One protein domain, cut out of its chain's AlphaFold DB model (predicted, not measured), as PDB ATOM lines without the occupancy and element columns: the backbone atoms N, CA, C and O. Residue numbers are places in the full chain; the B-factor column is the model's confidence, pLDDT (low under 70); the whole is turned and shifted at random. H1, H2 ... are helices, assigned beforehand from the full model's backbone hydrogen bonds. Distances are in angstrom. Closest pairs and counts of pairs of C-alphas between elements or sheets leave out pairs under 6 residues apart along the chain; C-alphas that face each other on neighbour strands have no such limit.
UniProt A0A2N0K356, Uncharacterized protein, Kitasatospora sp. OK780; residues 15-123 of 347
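What this domain is: This is residues 15 to 123 of the 347 residues of an uncharacterized protein of Kitasatospora sp. OK780 (UniProt A0A2N0K356). A long helix, H5, has the shorter helices H1 and H4 along its first part, while its far end, with residues 116 to 123, sticks out. A small helical hairpin, H2 and H3, packs through H3 on H1 and H4, and a long loop joins H3 to H4. The printed part has 109 residues with five named helices, H1 to H5 in chain order, and no named strand; the class is all helix. It is only just loose, close to compact, with a radius of gyration of the C-alphas of 15.8 A, and elongated, spanning 52 by 30 by 19 A.

How they stand to each other: H5, residues 93 to 121, forms a bundle, helices side by side, with H1, residues 15 to 30, and H4, residues 79 to 88. With residues 96 to 106 alone, H5 touches H1, opposite ways at a shallow tilt of 31 degrees; their closest C-alphas, of Glu 15 and Ala 103, are 4.7 A apart. H4 and H5 are a hairpin at 33 degrees, only just short of steep; the closest C-alphas are those of Ala 86 and Val 93, 5.4 A. H3, residues 48 to 56, touches H4 about perpendicular at 77 degrees, closest at the C-alphas of Phe 51 and Phe 85, 6.8 A. H2, residues 34 to 39, is apart from H5. In all five helices every O i to N i+4 pair is within hydrogen-bond range.

Where its parts are: H5 is 41.5 A long, H1 22.7 A, H4 14.2 A, H3 12.3 A and H2 8.9 A. C-alpha 15 is at (163.655, 119.833, 185.290) and C-alpha 121 at (152.690, 141.564, 172.376).

The domain as a whole: The farthest C-alphas, of Pro 41 and Gly 123, are 52.9 A apart. The printed part has no cut. The link H3 to H4 is long, 22 residues; within it, residues 60 to 75 have pLDDT under 70.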
ATOM      1  N   GLU A  15     162.840 120.839 185.969       95.25
ATOM      2  CA  GLU A  15     163.655 119.833 185.290       95.25
ATOM      3  C   GLU A  15     165.130 120.250 185.231       95.25
ATOM      4  O   GLU A  15     166.013 119.454 185.546       95.25
ATOM      5  N   LEU A  16     165.416 121.519 184.906       93.38
ATOM      6  CA  LEU A  16     166.788 122.034 184.919       93.38
ATOM      7  C   LEU A  16     167.359 122.063 186.341       93.38
ATOM      8  O   LEU A  16     168.522 121.713 186.551       93.38
ATOM      9  N   ARG A  17     166.537 122.432 187.330       94.81
ATOM     10  CA  ARG A  17     166.913 122.379 188.746       94.81
ATOM     11  C   ARG A  17     167.216 120.947 189.180       94.81
ATOM     12  O   ARG A  17     168.235 120.735 189.829       94.81
ATOM     13  N   ALA A  18     166.393 119.978 188.783       96.69
ATOM     14  CA  ALA A  18     166.622 118.566 189.078       96.69
ATOM     15  C   ALA A  18     167.938 118.054 188.466       96.69
ATOM     16  O   ALA A  18     168.711 117.389 189.156       96.69
ATOM     17  N   LEU A  19     168.238 118.416 187.210       97.00
ATOM     18  CA  LEU A  19     169.522 118.103 186.577       97.00
ATOM     19  C   LEU A  19     170.694 118.715 187.357       97.00
ATOM     20  O   LEU A  19     171.628 118.003 187.718       97.00
ATOM     21  N   ALA A  20     170.643 120.015 187.653       96.19
ATOM     22  CA  ALA A  20     171.714 120.706 188.367       96.19
ATOM     23  C   ALA A  20     171.938 120.131 189.777       96.19
ATOM     24  O   ALA A  20     173.076 119.868 190.160       96.19
ATOM     25  N   GLN A  21     170.866 119.863 190.529       97.00
ATOM     26  CA  GLN A  21     170.938 119.215 191.844       97.00
ATOM     27  C   GLN A  21     171.559 117.821 191.758       97.00
ATOM     28  O   GLN A  21     172.397 117.471 192.589       97.00
ATOM     29  N   TYR A  22     171.182 117.036 190.748       98.12
ATOM     30  CA  TYR A  22     171.755 115.715 190.528       98.12
ATOM     31  C   TYR A  22     173.265 115.789 190.265       98.12
ATOM     32  O   TYR A  22     174.027 115.084 190.925       98.12
ATOM     33  N   LEU A  23     173.713 116.693 189.386       97.44
ATOM     34  CA  LEU A  23     175.140 116.892 189.105       97.44
ATOM     35  C   LEU A  23     175.913 117.369 190.346       97.44
ATOM     36  O   LEU A  23     176.982 116.841 190.647       97.44
ATOM     37  N   ARG A  24     175.359 118.308 191.123       97.06
ATOM     38  CA  ARG A  24     175.972 118.756 192.388       97.06
ATOM     39  C   ARG A  24     176.091 117.622 193.404       97.06
ATOM     40  O   ARG A  24     177.136 117.491 194.036       97.06
ATOM     41  N   LYS A  25     175.059 116.779 193.529       97.56
ATOM     42  CA  LYS A  25     175.074 115.606 194.414       97.56
ATOM     43  C   LYS A  25     176.148 114.604 193.999       97.56
ATOM     44  O   LYS A  25     176.891 114.143 194.856       97.56
ATOM     45  N   LEU A  26     176.268 114.306 192.702       97.81
ATOM     46  CA  LEU A  26     177.336 113.439 192.190       97.81
ATOM     47  C   LEU A  26     178.721 113.990 192.540       97.81
ATOM     48  O   LEU A  26     179.554 113.265 193.077       97.81
ATOM     49  N   ARG A  27     178.945 115.287 192.303       97.31
ATOM     50  CA  ARG A  27     180.220 115.941 192.620       97.31
ATOM     51  C   ARG A  27     180.543 115.886 194.114       97.31
ATOM     52  O   ARG A  27     181.677 115.590 194.477       97.31
ATOM     53  N   ALA A  28     179.557 116.179 194.964       96.12
ATOM     54  CA  ALA A  28     179.710 116.142 196.414       96.12
ATOM     55  C   ALA A  28     180.053 114.730 196.912       96.12
ATOM     56  O   ALA A  28     180.989 114.579 197.690       96.12
ATOM     57  N   ASN A  29     179.361 113.708 196.401       97.06
ATOM     58  CA  ASN A  29     179.618 112.309 196.742       97.06
ATOM     59  C   ASN A  29     181.011 111.839 196.303       97.06
ATOM     60  O   ASN A  29     181.648 111.074 197.015       97.06
ATOM     61  N   ALA A  30     181.489 112.308 195.148       97.00
ATOM     62  CA  ALA A  30     182.821 111.980 194.648       97.00
ATOM     63  C   ALA A  30     183.951 112.741 195.372       97.00
ATOM     64  O   ALA A  30     185.122 112.452 195.148       97.00
ATOM     65  N   GLY A  31     183.635 113.759 196.184       96.06
ATOM     66  CA  GLY A  31     184.639 114.598 196.848       96.06
ATOM     67  C   GLY A  31     185.488 115.447 195.888       96.06
ATOM     68  O   GLY A  31     186.501 116.016 196.293       96.06
ATOM     69  N   LEU A  32     185.090 115.564 194.618       96.00
ATOM     70  CA  LEU A  32     185.866 116.261 193.593       96.00
ATOM     71  C   LEU A  32     185.513 117.752 193.533       96.00
ATOM     72  O   LEU A  32     184.356 118.173 193.631       96.00
ATOM     73  N   ASN A  33     186.523 118.588 193.300       96.00
ATOM     74  CA  ASN A  33     186.321 119.976 192.890       96.00
ATOM     75  C   ASN A  33     186.386 120.095 191.355       96.00
ATOM     76  O   ASN A  33     186.897 119.210 190.674       96.00
ATOM     77  N   PHE A  34     185.900 121.203 190.786       96.19
ATOM     78  CA  PHE A  34     185.854 121.363 189.326       96.19
ATOM     79  C   PHE A  34     187.233 121.336 188.644       96.19
ATOM     80  O   PHE A  34     187.317 120.940 187.486       96.19
ATOM     81  N   ARG A  35     188.313 121.737 189.335       96.38
ATOM     82  CA  ARG A  35     189.681 121.642 188.791       96.38
ATOM     83  C   ARG A  35     190.127 120.186 188.706       96.38
ATOM     84  O   ARG A  35     190.639 119.791 187.669       96.38
ATOM     85  N   ALA A  36     189.855 119.397 189.746       96.81
ATOM     86  CA  ALA A  36     190.109 117.960 189.763       96.81
ATOM     87  C   ALA A  36     189.321 117.241 188.657       96.81
ATOM     88  O   ALA A  36     189.883 116.431 187.935       96.81
ATOM     89  N   MET A  37     188.052 117.609 188.450       97.50
ATOM     90  CA  MET A  37     187.249 117.058 187.352       97.50
ATOM     91  C   MET A  37     187.829 117.374 185.966       97.50
ATOM     92  O   MET A  37     187.759 116.541 185.072       97.50
ATOM     93  N   ALA A  38     188.397 118.569 185.781       97.31
ATOM     94  CA  ALA A  38     188.969 119.002 184.504       97.31
ATOM     95  C   ALA A  38     190.283 118.293 184.142       97.31
ATOM     96  O   ALA A  38     190.615 118.214 182.965       97.31
ATOM     97  N   VAL A  39     191.022 117.796 185.139       97.44
ATOM     98  CA  VAL A  39     192.240 116.992 184.932       97.44
ATOM     99  C   VAL A  39     191.969 115.486 184.992       97.44
ATOM    100  O   VAL A  39     192.880 114.694 184.776       97.44
ATOM    101  N   HIS A  40     190.733 115.080 185.300       97.75
ATOM    102  CA  HIS A  40     190.361 113.675 185.392       97.75
ATOM    103  C   HIS A  40     190.406 113.017 184.001       97.75
ATOM    104  O   HIS A  40     189.892 113.619 183.054       97.75
ATOM    105  N   PRO A  41     190.927 111.782 183.857       96.56
ATOM    106  CA  PRO A  41     190.995 111.090 182.564       96.56
ATOM    107  C   PRO A  41     189.639 111.015 181.839       96.56
ATOM    108  O   PRO A  41     189.540 111.313 180.650       96.56
ATOM    109  N   ASP A  42     188.565 110.730 182.580       95.69
ATOM    110  CA  ASP A  42     187.195 110.677 182.039       95.69
ATOM    111  C   ASP A  42     186.541 112.051 181.802       95.69
ATOM    112  O   ASP A  42     185.432 112.136 181.263       95.69
ATOM    113  N   GLY A  43     187.202 113.144 182.199       87.25
ATOM    114  CA  GLY A  43     186.714 114.516 182.024       87.25
ATOM    115  C   GLY A  43     186.774 115.001 180.579       87.25
ATOM    116  O   GLY A  43     186.165 116.019 180.232       87.25
ATOM    117  N   GLY A  44     187.464 114.256 179.712       89.62
ATOM    118  CA  GLY A  44     187.630 114.590 178.307       89.62
ATOM    119  C   GLY A  44     188.350 115.928 178.131       89.62
ATOM    120  O   GLY A  44     189.330 116.219 178.803       89.62
ATOM    121  N   ARG A  45     187.862 116.765 177.208       93.19
ATOM    122  CA  ARG A  45     188.462 118.077 176.889       93.19
ATOM    123  C   ARG A  45     187.765 119.249 177.596       93.19
ATOM    124  O   ARG A  45     187.840 120.384 177.127       93.19
ATOM    125  N   TYR A  46     187.008 118.991 178.664       96.69
ATOM    126  CA  TYR A  46     186.178 120.011 179.305       96.69
ATOM    127  C   TYR A  46     186.900 120.717 180.454       96.69
ATOM    128  O   TYR A  46     187.490 120.099 181.331       96.69
ATOM    129  N   SER A  47     186.814 122.048 180.465       95.62
ATOM    130  CA  SER A  47     187.409 122.877 181.515       95.62
ATOM    131  C   SER A  47     186.610 122.838 182.825       95.62
ATOM    132  O   SER A  47     185.405 122.571 182.832       95.62
ATOM    133  N   ALA A  48     187.245 123.247 183.926       95.69
ATOM    134  CA  ALA A  48     186.581 123.424 185.219       95.69
ATOM    135  C   ALA A  48     185.371 124.374 185.134       95.69
ATOM    136  O   ALA A  48     184.332 124.125 185.743       95.69
ATOM    137  N   ILE A  49     185.477 125.436 184.324       92.88
ATOM    138  CA  ILE A  49     184.393 126.404 184.102       92.88
ATOM    139  C   ILE A  49     183.204 125.734 183.401       92.88
ATOM    140  O   ILE A  49     182.053 126.027 183.722       92.88
ATOM    141  N   THR A  50     183.459 124.821 182.462       93.31
ATOM    142  CA  THR A  50     182.408 124.074 181.760       93.31
ATOM    143  C   THR A  50     181.608 123.206 182.731       93.31
ATOM    144  O   THR A  50     180.379 123.257 182.717       93.31
ATOM    145  N   PHE A  51     182.284 122.471 183.619       95.31
ATOM    146  CA  PHE A  51     181.614 121.676 184.651       95.31
ATOM    147  C   PHE A  51     180.871 122.548 185.666       95.31
ATOM    148  O   PHE A  51     179.723 122.258 186.002       95.31
ATOM    149  N   GLN A  52     181.470 123.661 186.095       94.31
ATOM    150  CA  GLN A  52     180.819 124.609 186.999       94.31
ATOM    151  C   GLN A  52     179.519 125.164 186.402       94.31
ATOM    152  O   GLN A  52     178.497 125.218 187.084       94.31
ATOM    153  N   ARG A  53     179.532 125.541 185.117       91.88
ATOM    154  CA  ARG A  53     178.335 126.009 184.400       91.88
ATOM    155  C   ARG A  53     177.281 124.915 184.250       91.88
ATOM    156  O   ARG A  53     176.101 125.201 184.395       91.88
ATOM    157  N   ALA A  54     177.683 123.667 184.014       93.31
ATOM    158  CA  ALA A  54     176.741 122.549 183.943       93.31
ATOM    159  C   ALA A  54     176.001 122.325 185.277       93.31
ATOM    160  O   ALA A  54     174.808 122.028 185.276       93.31
ATOM    161  N   ALA A  55     176.689 122.511 186.408       94.31
ATOM    162  CA  ALA A  55     176.126 122.333 187.746       94.31
ATOM    163  C   ALA A  55     175.401 123.575 188.302       94.31
ATOM    164  O   ALA A  55     174.709 123.472 189.319       94.31
ATOM    165  N   SER A  56     175.532 124.755 187.687       92.00
ATOM    166  CA  SER A  56     174.927 125.979 188.230       92.00
ATOM    167  C   SER A  56     173.401 125.979 188.115       92.00
ATOM    168  O   SER A  56     172.732 126.551 188.975       92.00
ATOM    169  N   GLY A  57     172.854 125.329 187.080       85.81
ATOM    170  CA  GLY A  57     171.441 125.448 186.704       85.81
ATOM    171  C   GLY A  57     171.078 126.848 186.196       85.81
ATOM    172  O   GLY A  57     169.901 127.182 186.076       85.81
ATOM    173  N   GLU A  58     172.084 127.683 185.923       81.56
ATOM    174  CA  GLU A  58     171.903 129.041 185.437       81.56
ATOM    175  C   GLU A  58     171.764 129.049 183.916       81.56
ATOM    176  O   GLU A  58     172.594 128.507 183.183       81.56
ATOM    177  N   ARG A  59     170.723 129.726 183.428       71.81
ATOM    178  CA  ARG A  59     170.617 130.069 182.011       71.81
ATOM    179  C   ARG A  59     171.650 131.148 181.701       71.81
ATOM    180  O   ARG A  59     171.505 132.281 182.159       71.81
ATOM    181  N   ILE A  60     172.667 130.810 180.910       58.28
ATOM    182  CA  ILE A  60     173.671 131.778 180.455       58.28
ATOM    183  C   ILE A  60     172.961 132.865 179.641       58.28
ATOM    184  O   ILE A  60     172.541 132.642 178.508       58.28
ATOM    185  N   ARG A  61     172.828 134.060 180.221       57.19
ATOM    186  CA  ARG A  61     172.349 135.248 179.512       57.19
ATOM    187  C   ARG A  61     173.528 135.848 178.755       57.19
ATOM    188  O   ARG A  61     174.409 136.444 179.371       57.19
ATOM    189  N   ARG A  62     173.569 135.717 177.427       51.69
ATOM    190  CA  ARG A  62     174.473 136.552 176.623       51.69
ATOM    191  C   ARG A  62     173.868 137.952 176.515       51.69
ATOM    192  O   ARG A  62     172.753 138.118 176.027       51.69
ATOM    193  N   LYS A  63     174.600 138.966 176.976       48.38
ATOM    194  CA  LYS A  63     174.324 140.347 176.565       48.38
ATOM    195  C   LYS A  63     174.774 140.497 175.114       48.38
ATOM    196  O   LYS A  63     175.849 140.017 174.757       48.38
ATOM    197  N   GLY A  64     173.934 141.105 174.288       52.50
ATOM    198  CA  GLY A  64     174.311 141.511 172.945       52.50
ATOM    199  C   GLY A  64     175.315 142.643 172.946       52.50
ATOM    200  O   GLY A  64     175.530 143.293 173.970       52.50
ATOM    201  N   ALA A  65     175.907 142.884 171.776       50.44
ATOM    202  CA  ALA A  65     176.785 144.028 171.538       50.44
ATOM    203  C   ALA A  65     176.072 145.377 171.770       50.44
ATOM    204  O   ALA A  65     176.712 146.367 172.092       50.44
ATOM    205  N   ASP A  66     174.743 145.394 171.672       66.81
ATOM    206  CA  ASP A  66     173.856 146.526 171.944       66.81
ATOM    207  C   ASP A  66     173.433 146.635 173.423       66.81
ATOM    208  O   ASP A  66     172.581 147.448 173.775       66.81
ATOM    209  N   GLY A  67     173.963 145.783 174.306       51.78
ATOM    210  CA  GLY A  67     173.560 145.716 175.711       51.78
ATOM    211  C   GLY A  67     172.153 145.148 175.936       51.78
ATOM    212  O   GLY A  67     171.797 144.862 177.086       51.78
ATOM    213  N   LYS A  68     171.365 144.901 174.877       51.00
ATOM    214  CA  LYS A  68     170.101 144.177 174.997       51.00
ATOM    215  C   LYS A  68     170.398 142.722 175.311       51.00
ATOM    216  O   LYS A  68     171.365 142.121 174.845       51.00
ATOM    217  N   GLN A  69     169.553 142.133 176.146       50.25
ATOM    218  CA  GLN A  69     169.596 140.698 176.377       50.25
ATOM    219  C   GLN A  69     169.219 140.002 175.067       50.25
ATOM    220  O   GLN A  69     168.040 139.925 174.716       50.25
ATOM    221  N   ILE A  70     170.218 139.508 174.335       43.62
ATOM    222  CA  ILE A  70     169.952 138.609 173.223       43.62
ATOM    223  C   ILE A  70     169.541 137.292 173.867       43.62
ATOM    224  O   ILE A  70     170.274 136.713 174.669       43.62
ATOM    225  N   VAL A  71     168.355 136.806 173.509       44.12
ATOM    226  CA  VAL A  71     167.908 135.443 173.817       44.12
ATOM    227  C   VAL A  71     168.698 134.487 172.910       44.12
ATOM    228  O   VAL A  71     168.156 133.843 172.023       44.12
ATOM    229  N   ALA A  72     170.025 134.493 173.033       39.78
ATOM    230  CA  ALA A  72     170.927 133.673 172.243       39.78
ATOM    231  C   ALA A  72     171.252 132.419 173.046       39.78
ATOM    232  O   ALA A  72     172.160 132.439 173.874       39.78
ATOM    233  N   GLY A  73     170.504 131.348 172.773       47.88
ATOM    234  CA  GLY A  73     170.890 129.973 173.086       47.88
ATOM    235  C   GLY A  73     171.044 129.698 174.577       47.88
ATOM    236  O   GLY A  73     172.139 129.753 175.132       47.88
ATOM    237  N   GLU A  74     169.923 129.372 175.205       58.38
ATOM    238  CA  GLU A  74     169.798 128.935 176.592       58.38
ATOM    239  C   GLU A  74     170.615 127.648 176.791       58.38
ATOM    240  O   GLU A  74     170.200 126.560 176.411       58.38
ATOM    241  N   GLN A  75     171.844 127.757 177.306       67.38
ATOM    242  CA  GLN A  75     172.749 126.604 177.340       67.38
ATOM    243  C   GLN A  75     172.450 125.683 178.523       67.38
ATOM    244  O   GLN A  75     173.143 125.685 179.539       67.38
ATOM    245  N   ILE A  76     171.440 124.830 178.349       87.50
ATOM    246  CA  ILE A  76     171.431 123.518 178.997       87.50
ATOM    247  C   ILE A  76     172.738 122.820 178.601       87.50
ATOM    248  O   ILE A  76     173.100 122.844 177.417       87.50
ATOM    249  N   PRO A  77     173.483 122.224 179.549       92.19
ATOM    250  CA  PRO A  77     174.745 121.581 179.223       92.19
ATOM    251  C   PRO A  77     174.551 120.536 178.117       92.19
ATOM    252  O   PRO A  77     173.559 119.800 178.089       92.19
ATOM    253  N   SER A  78     175.494 120.492 177.172       90.94
ATOM    254  CA  SER A  78     175.459 119.508 176.083       90.94
ATOM    255  C   SER A  78     175.460 118.078 176.632       90.94
ATOM    256  O   SER A  78     175.941 117.838 177.741       90.94
ATOM    257  N   GLU A  79     174.947 117.121 175.856       92.19
ATOM    258  CA  GLU A  79     174.853 115.721 176.296       92.19
ATOM    259  C   GLU A  79     176.221 115.174 176.700       92.19
ATOM    260  O   GLU A  79     176.381 114.672 177.808       92.19
ATOM    261  N   LYS A  80     177.237 115.425 175.870       93.62
ATOM    262  CA  LYS A  80     178.624 115.019 176.123       93.62
ATOM    263  C   LYS A  80     179.193 115.597 177.425       93.62
ATOM    264  O   LYS A  80     179.908 114.898 178.132       93.62
ATOM    265  N   VAL A  81     178.851 116.845 177.771       95.88
ATOM    266  CA  VAL A  81     179.273 117.466 179.042       95.88
ATOM    267  C   VAL A  81     178.588 116.795 180.231       95.88
ATOM    268  O   VAL A  81     179.253 116.511 181.221       95.88
ATOM    269  N   VAL A  82     177.281 116.527 180.143       97.00
ATOM    270  CA  VAL A  82     176.526 115.854 181.214       97.00
ATOM    271  C   VAL A  82     177.031 114.426 181.430       97.00
ATOM    272  O   VAL A  82     177.183 113.996 182.571       97.00
ATOM    273  N   GLU A  83     177.340 113.708 180.351       97.44
ATOM    274  CA  GLU A  83     177.933 112.372 180.421       97.44
ATOM    275  C   GLU A  83     179.326 112.385 181.040       97.44
ATOM    276  O   GLU A  83     179.584 111.594 181.942       97.44
ATOM    277  N   ALA A  84     180.211 113.276 180.579       97.56
ATOM    278  CA  ALA A  84     181.552 113.408 181.139       97.56
ATOM    279  C   ALA A  84     181.483 113.757 182.630       97.56
ATOM    280  O   ALA A  84     182.172 113.140 183.434       97.56
ATOM    281  N   PHE A  85     180.585 114.669 183.016       97.88
ATOM    282  CA  PHE A  85     180.345 115.003 184.419       97.88
ATOM    283  C   PHE A  85     179.964 113.750 185.219       97.88
ATOM    284  O   PHE A  85     180.565 113.475 186.256       97.88
ATOM    285  N   ALA A  86     178.981 112.984 184.737       98.12
ATOM    286  CA  ALA A  86     178.530 111.778 185.419       98.12
ATOM    287  C   ALA A  86     179.642 110.723 185.522       98.12
ATOM    288  O   ALA A  86     179.842 110.194 186.609       98.12
ATOM    289  N   ARG A  87     180.406 110.472 184.447       98.06
ATOM    290  CA  ARG A  87     181.526 109.510 184.448       98.06
ATOM    291  C   ARG A  87     182.620 109.899 185.438       98.06
ATOM    292  O   ARG A  87     182.978 109.083 186.277       98.06
ATOM    293  N   VAL A  88     183.082 111.152 185.399       98.06
ATOM    294  CA  VAL A  88     184.122 111.669 186.309       98.06
ATOM    295  C   VAL A  88     183.725 111.520 187.775       98.06
ATOM    296  O   VAL A  88     184.567 111.263 188.627       98.06
ATOM    297  N   CYS A  89     182.442 111.689 188.089       98.06
ATOM    298  CA  CYS A  89     181.941 111.548 189.453       98.06
ATOM    299  C   CYS A  89     181.467 110.124 189.799       98.06
ATOM    300  O   CYS A  89     180.840 109.954 190.842       98.06
ATOM    301  N   GLY A  90     181.696 109.122 188.937       97.50
ATOM    302  CA  GLY A  90     181.259 107.737 189.164       97.50
ATOM    303  C   GLY A  90     179.736 107.558 189.240       97.50
ATOM    304  O   GLY A  90     179.242 106.668 189.927       97.50
ATOM    305  N   GLY A  91     178.973 108.443 188.600       97.19
ATOM    306  CA  GLY A  91     177.513 108.457 188.619       97.19
ATOM    307  C   GLY A  91     176.850 107.694 187.470       97.19
ATOM    308  O   GLY A  91     177.471 107.322 186.476       97.19
ATOM    309  N   ASP A  92     175.531 107.531 187.577       98.00
ATOM    310  CA  ASP A  92     174.694 106.925 186.537       98.00
ATOM    311  C   ASP A  92     174.510 107.873 185.332       98.00
ATOM    312  O   ASP A  92     173.728 108.832 185.347       98.00
ATOM    313  N   VAL A  93     175.224 107.560 184.250       97.94
ATOM    314  CA  VAL A  93     175.179 108.296 182.979       97.94
ATOM    315  C   VAL A  93     173.784 108.259 182.341       97.94
ATOM    316  O   VAL A  93     173.352 109.256 181.756       97.94
ATOM    317  N   ALA A  94     173.047 107.150 182.453       96.69
ATOM    318  CA  ALA A  94     171.717 107.018 181.861       96.69
ATOM    319  C   ALA A  94     170.711 107.938 182.562       96.69
ATOM    320  O   ALA A  94     169.943 108.644 181.899       96.69
ATOM    321  N   LYS A  95     170.772 108.017 183.896       97.94
ATOM    322  CA  LYS A  95     169.972 108.969 184.677       97.94
ATOM    323  C   LYS A  95     170.321 110.420 184.348       97.94
ATOM    324  O   LYS A  95     169.411 111.234 184.176       97.94
ATOM    325  N   ALA A  96     171.607 110.741 184.199       97.31
ATOM    326  CA  ALA A  96     172.060 112.078 183.811       97.31
ATOM    327  C   ALA A  96     171.499 112.494 182.434       97.31
ATOM    328  O   ALA A  96     170.924 113.576 182.289       97.31
ATOM    329  N   ARG A  97     171.593 111.598 181.438       95.69
ATOM    330  CA  ARG A  97     171.013 111.785 180.094       95.69
ATOM    331  C   ARG A  97     169.501 111.984 180.152       95.69
ATOM    332  O   ARG A  97     168.988 112.894 179.504       95.69
ATOM    333  N   LYS A  98     168.786 111.173 180.939       95.81
ATOM    334  CA  LYS A  98     167.329 111.285 181.102       95.81
ATOM    335  C   LYS A  98     166.928 112.663 181.635       95.81
ATOM    336  O   LYS A  98     166.136 113.346 180.991       95.81
ATOM    337  N   LEU A  99     167.528 113.097 182.747       96.94
ATOM    338  CA  LEU A  99     167.257 114.412 183.344       96.94
ATOM    339  C   LEU A  99     167.582 115.555 182.379       96.94
ATOM    340  O   LEU A  99     166.834 116.526 182.281       96.94
ATOM    341  N   ARG A 100     168.674 115.425 181.615       95.50
ATOM    342  CA  ARG A 100     169.012 116.390 180.569       95.50
ATOM    343  C   ARG A 100     167.920 116.467 179.506       95.50
ATOM    344  O   ARG A 100     167.470 117.567 179.208       95.50
ATOM    345  N   ARG A 101     167.488 115.339 178.939       93.62
ATOM    346  CA  ARG A 101     166.450 115.317 177.891       93.62
ATOM    347  C   ARG A 101     165.148 115.949 178.374       93.62
ATOM    348  O   ARG A 101     164.549 116.731 177.644       93.62
ATOM    349  N   GLU A 102     164.750 115.672 179.612       94.31
ATOM    350  CA  GLU A 102     163.578 116.299 180.233       94.31
ATOM    351  C   GLU A 102     163.730 117.823 180.330       94.31
ATOM    352  O   GLU A 102     162.815 118.552 179.942       94.31
ATOM    353  N   ALA A 103     164.898 118.308 180.769       94.00
ATOM    354  CA  ALA A 103     165.192 119.736 180.833       94.00
ATOM    355  C   ALA A 103     165.180 120.397 179.446       94.00
ATOM    356  O   ALA A 103     164.532 121.428 179.282       94.00
ATOM    357  N   VAL A 104     165.838 119.789 178.448       92.00
ATOM    358  CA  VAL A 104     165.886 120.303 177.064       92.00
ATOM    359  C   VAL A 104     164.489 120.367 176.462       92.00
ATOM    360  O   VAL A 104     164.123 121.375 175.865       92.00
ATOM    361  N   ARG A 105     163.667 119.336 176.672       93.06
ATOM    362  CA  ARG A 105     162.275 119.322 176.219       93.06
ATOM    363  C   ARG A 105     161.480 120.498 176.777       93.06
ATOM    364  O   ARG A 105     160.843 121.222 176.018       93.06
ATOM    365  N   VAL A 106     161.492 120.692 178.096       92.19
ATOM    366  CA  VAL A 106     160.718 121.775 178.728       92.19
ATOM    367  C   VAL A 106     161.200 123.147 178.267       92.19
ATOM    368  O   VAL A 106     160.384 124.043 178.046       92.19
ATOM    369  N   ASP A 107     162.507 123.301 178.086       90.00
ATOM    370  CA  ASP A 107     163.119 124.523 177.581       90.00
ATOM    371  C   ASP A 107     162.688 124.822 176.138       90.00
ATOM    372  O   ASP A 107     162.154 125.899 175.885       90.00
ATOM    373  N   ALA A 108     162.748 123.839 175.233       90.69
ATOM    374  CA  ALA A 108     162.286 123.984 173.850       90.69
ATOM    375  C   ALA A 108     160.816 124.440 173.764       90.69
ATOM    376  O   ALA A 108     160.487 125.388 173.042       90.69
ATOM    377  N   TRP A 109     159.928 123.826 174.554       92.75
ATOM    378  CA  TRP A 109     158.518 124.229 174.636       92.75
ATOM    379  C   TRP A 109     158.338 125.651 175.164       92.75
ATOM    380  O   TRP A 109     157.547 126.432 174.622       92.75
ATOM    381  N   ARG A 110     159.069 125.995 176.227       90.88
ATOM    382  CA  ARG A 110     159.049 127.327 176.830       90.88
ATOM    383  C   ARG A 110     159.508 128.382 175.820       90.88
ATOM    384  O   ARG A 110     158.868 129.427 175.716       90.88
ATOM    385  N   SER A 111     160.546 128.098 175.046       87.69
ATOM    386  CA  SER A 111     161.149 129.048 174.108       87.69
ATOM    387  C   SER A 111     160.264 129.304 172.893       87.69
ATOM    388  O   SER A 111     160.052 130.465 172.541       87.69
ATOM    389  N   VAL A 112     159.618 128.272 172.337       90.50
ATOM    390  CA  VAL A 112     158.593 128.455 171.293       90.50
ATOM    391  C   VAL A 112     157.409 129.274 171.812       90.50
ATOM    392  O   VAL A 112     156.978 130.219 171.152       90.50
ATOM    393  N   ARG A 113     156.906 128.973 173.016       92.44
ATOM    394  CA  ARG A 113     155.786 129.719 173.610       92.44
ATOM    395  C   ARG A 113     156.155 131.176 173.900       92.44
ATOM    396  O   ARG A 113     155.346 132.068 173.663       92.44
ATOM    397  N   HIS A 114     157.366 131.436 174.390       89.62
ATOM    398  CA  HIS A 114     157.846 132.797 174.612       89.62
ATOM    399  C   HIS A 114     158.020 133.572 173.310       89.62
ATOM    400  O   HIS A 114     157.619 134.732 173.268       89.62
ATOM    401  N   ALA A 115     158.581 132.958 172.266       88.31
ATOM    402  CA  ALA A 115     158.720 133.595 170.959       88.31
ATOM    403  C   ALA A 115     157.349 133.977 170.380       88.31
ATOM    404  O   ALA A 115     157.157 135.123 169.977       88.31
ATOM    405  N   TYR A 116     156.386 133.055 170.442       92.12
ATOM    406  CA  TYR A 116     155.007 133.284 170.013       92.12
ATOM    407  C   TYR A 116     154.338 134.427 170.799       92.12
ATOM    408  O   TYR A 116     153.894 135.414 170.218       92.12
ATOM    409  N   ASN A 117     154.353 134.360 172.136       93.25
ATOM    410  CA  ASN A 117     153.746 135.389 172.989       93.25
ATOM    411  C   ASN A 117     154.424 136.759 172.841       93.25
ATOM    412  O   ASN A 117     153.767 137.789 172.970       93.25
ATOM    413  N   ARG A 118     155.741 136.786 172.603       91.62
ATOM    414  CA  ARG A 118     156.481 138.026 172.350       91.62
ATOM    415  C   ARG A 118     156.023 138.668 171.043       91.62
ATOM    416  O   ARG A 118     155.742 139.858 171.051       91.62
ATOM    417  N   ALA A 119     155.914 137.892 169.966       90.69
ATOM    418  CA  ALA A 119     155.445 138.405 168.683       90.69
ATOM    419  C   ALA A 119     154.035 139.011 168.792       90.69
ATOM    420  O   ALA A 119     153.839 140.132 168.335       90.69
ATOM    421  N   LEU A 120     153.112 138.344 169.501       92.62
ATOM    422  CA  LEU A 120     151.766 138.873 169.762       92.62
ATOM    423  C   LEU A 120     151.784 140.211 170.514       92.62
ATOM    424  O   LEU A 120     151.104 141.151 170.115       92.62
ATOM    425  N   ARG A 121     152.577 140.320 171.588       94.75
ATOM    426  CA  ARG A 121     152.690 141.564 172.376       94.75
ATOM    427  C   ARG A 121     153.259 142.731 171.576       94.75
ATOM    428  O   ARG A 121     152.941 143.875 171.862       94.75
ATOM    429  N   GLU A 122     154.123 142.436 170.614       94.69
ATOM    430  CA  GLU A 122     154.767 143.428 169.755       94.69
ATOM    431  C   GLU A 122     153.954 143.722 168.480       94.69
ATOM    432  O   GLU A 122     154.441 144.445 167.615       94.69
ATOM    433  N   GLY A 123     152.754 143.144 168.327       94.50
ATOM    434  CA  GLY A 123     151.925 143.311 167.127       94.50
ATOM    435  C   GLY A 123     152.556 142.738 165.852       94.50
ATOM    436  O   GLY A 123     152.193 143.137 164.749       94.50
TER     437      GLY A 123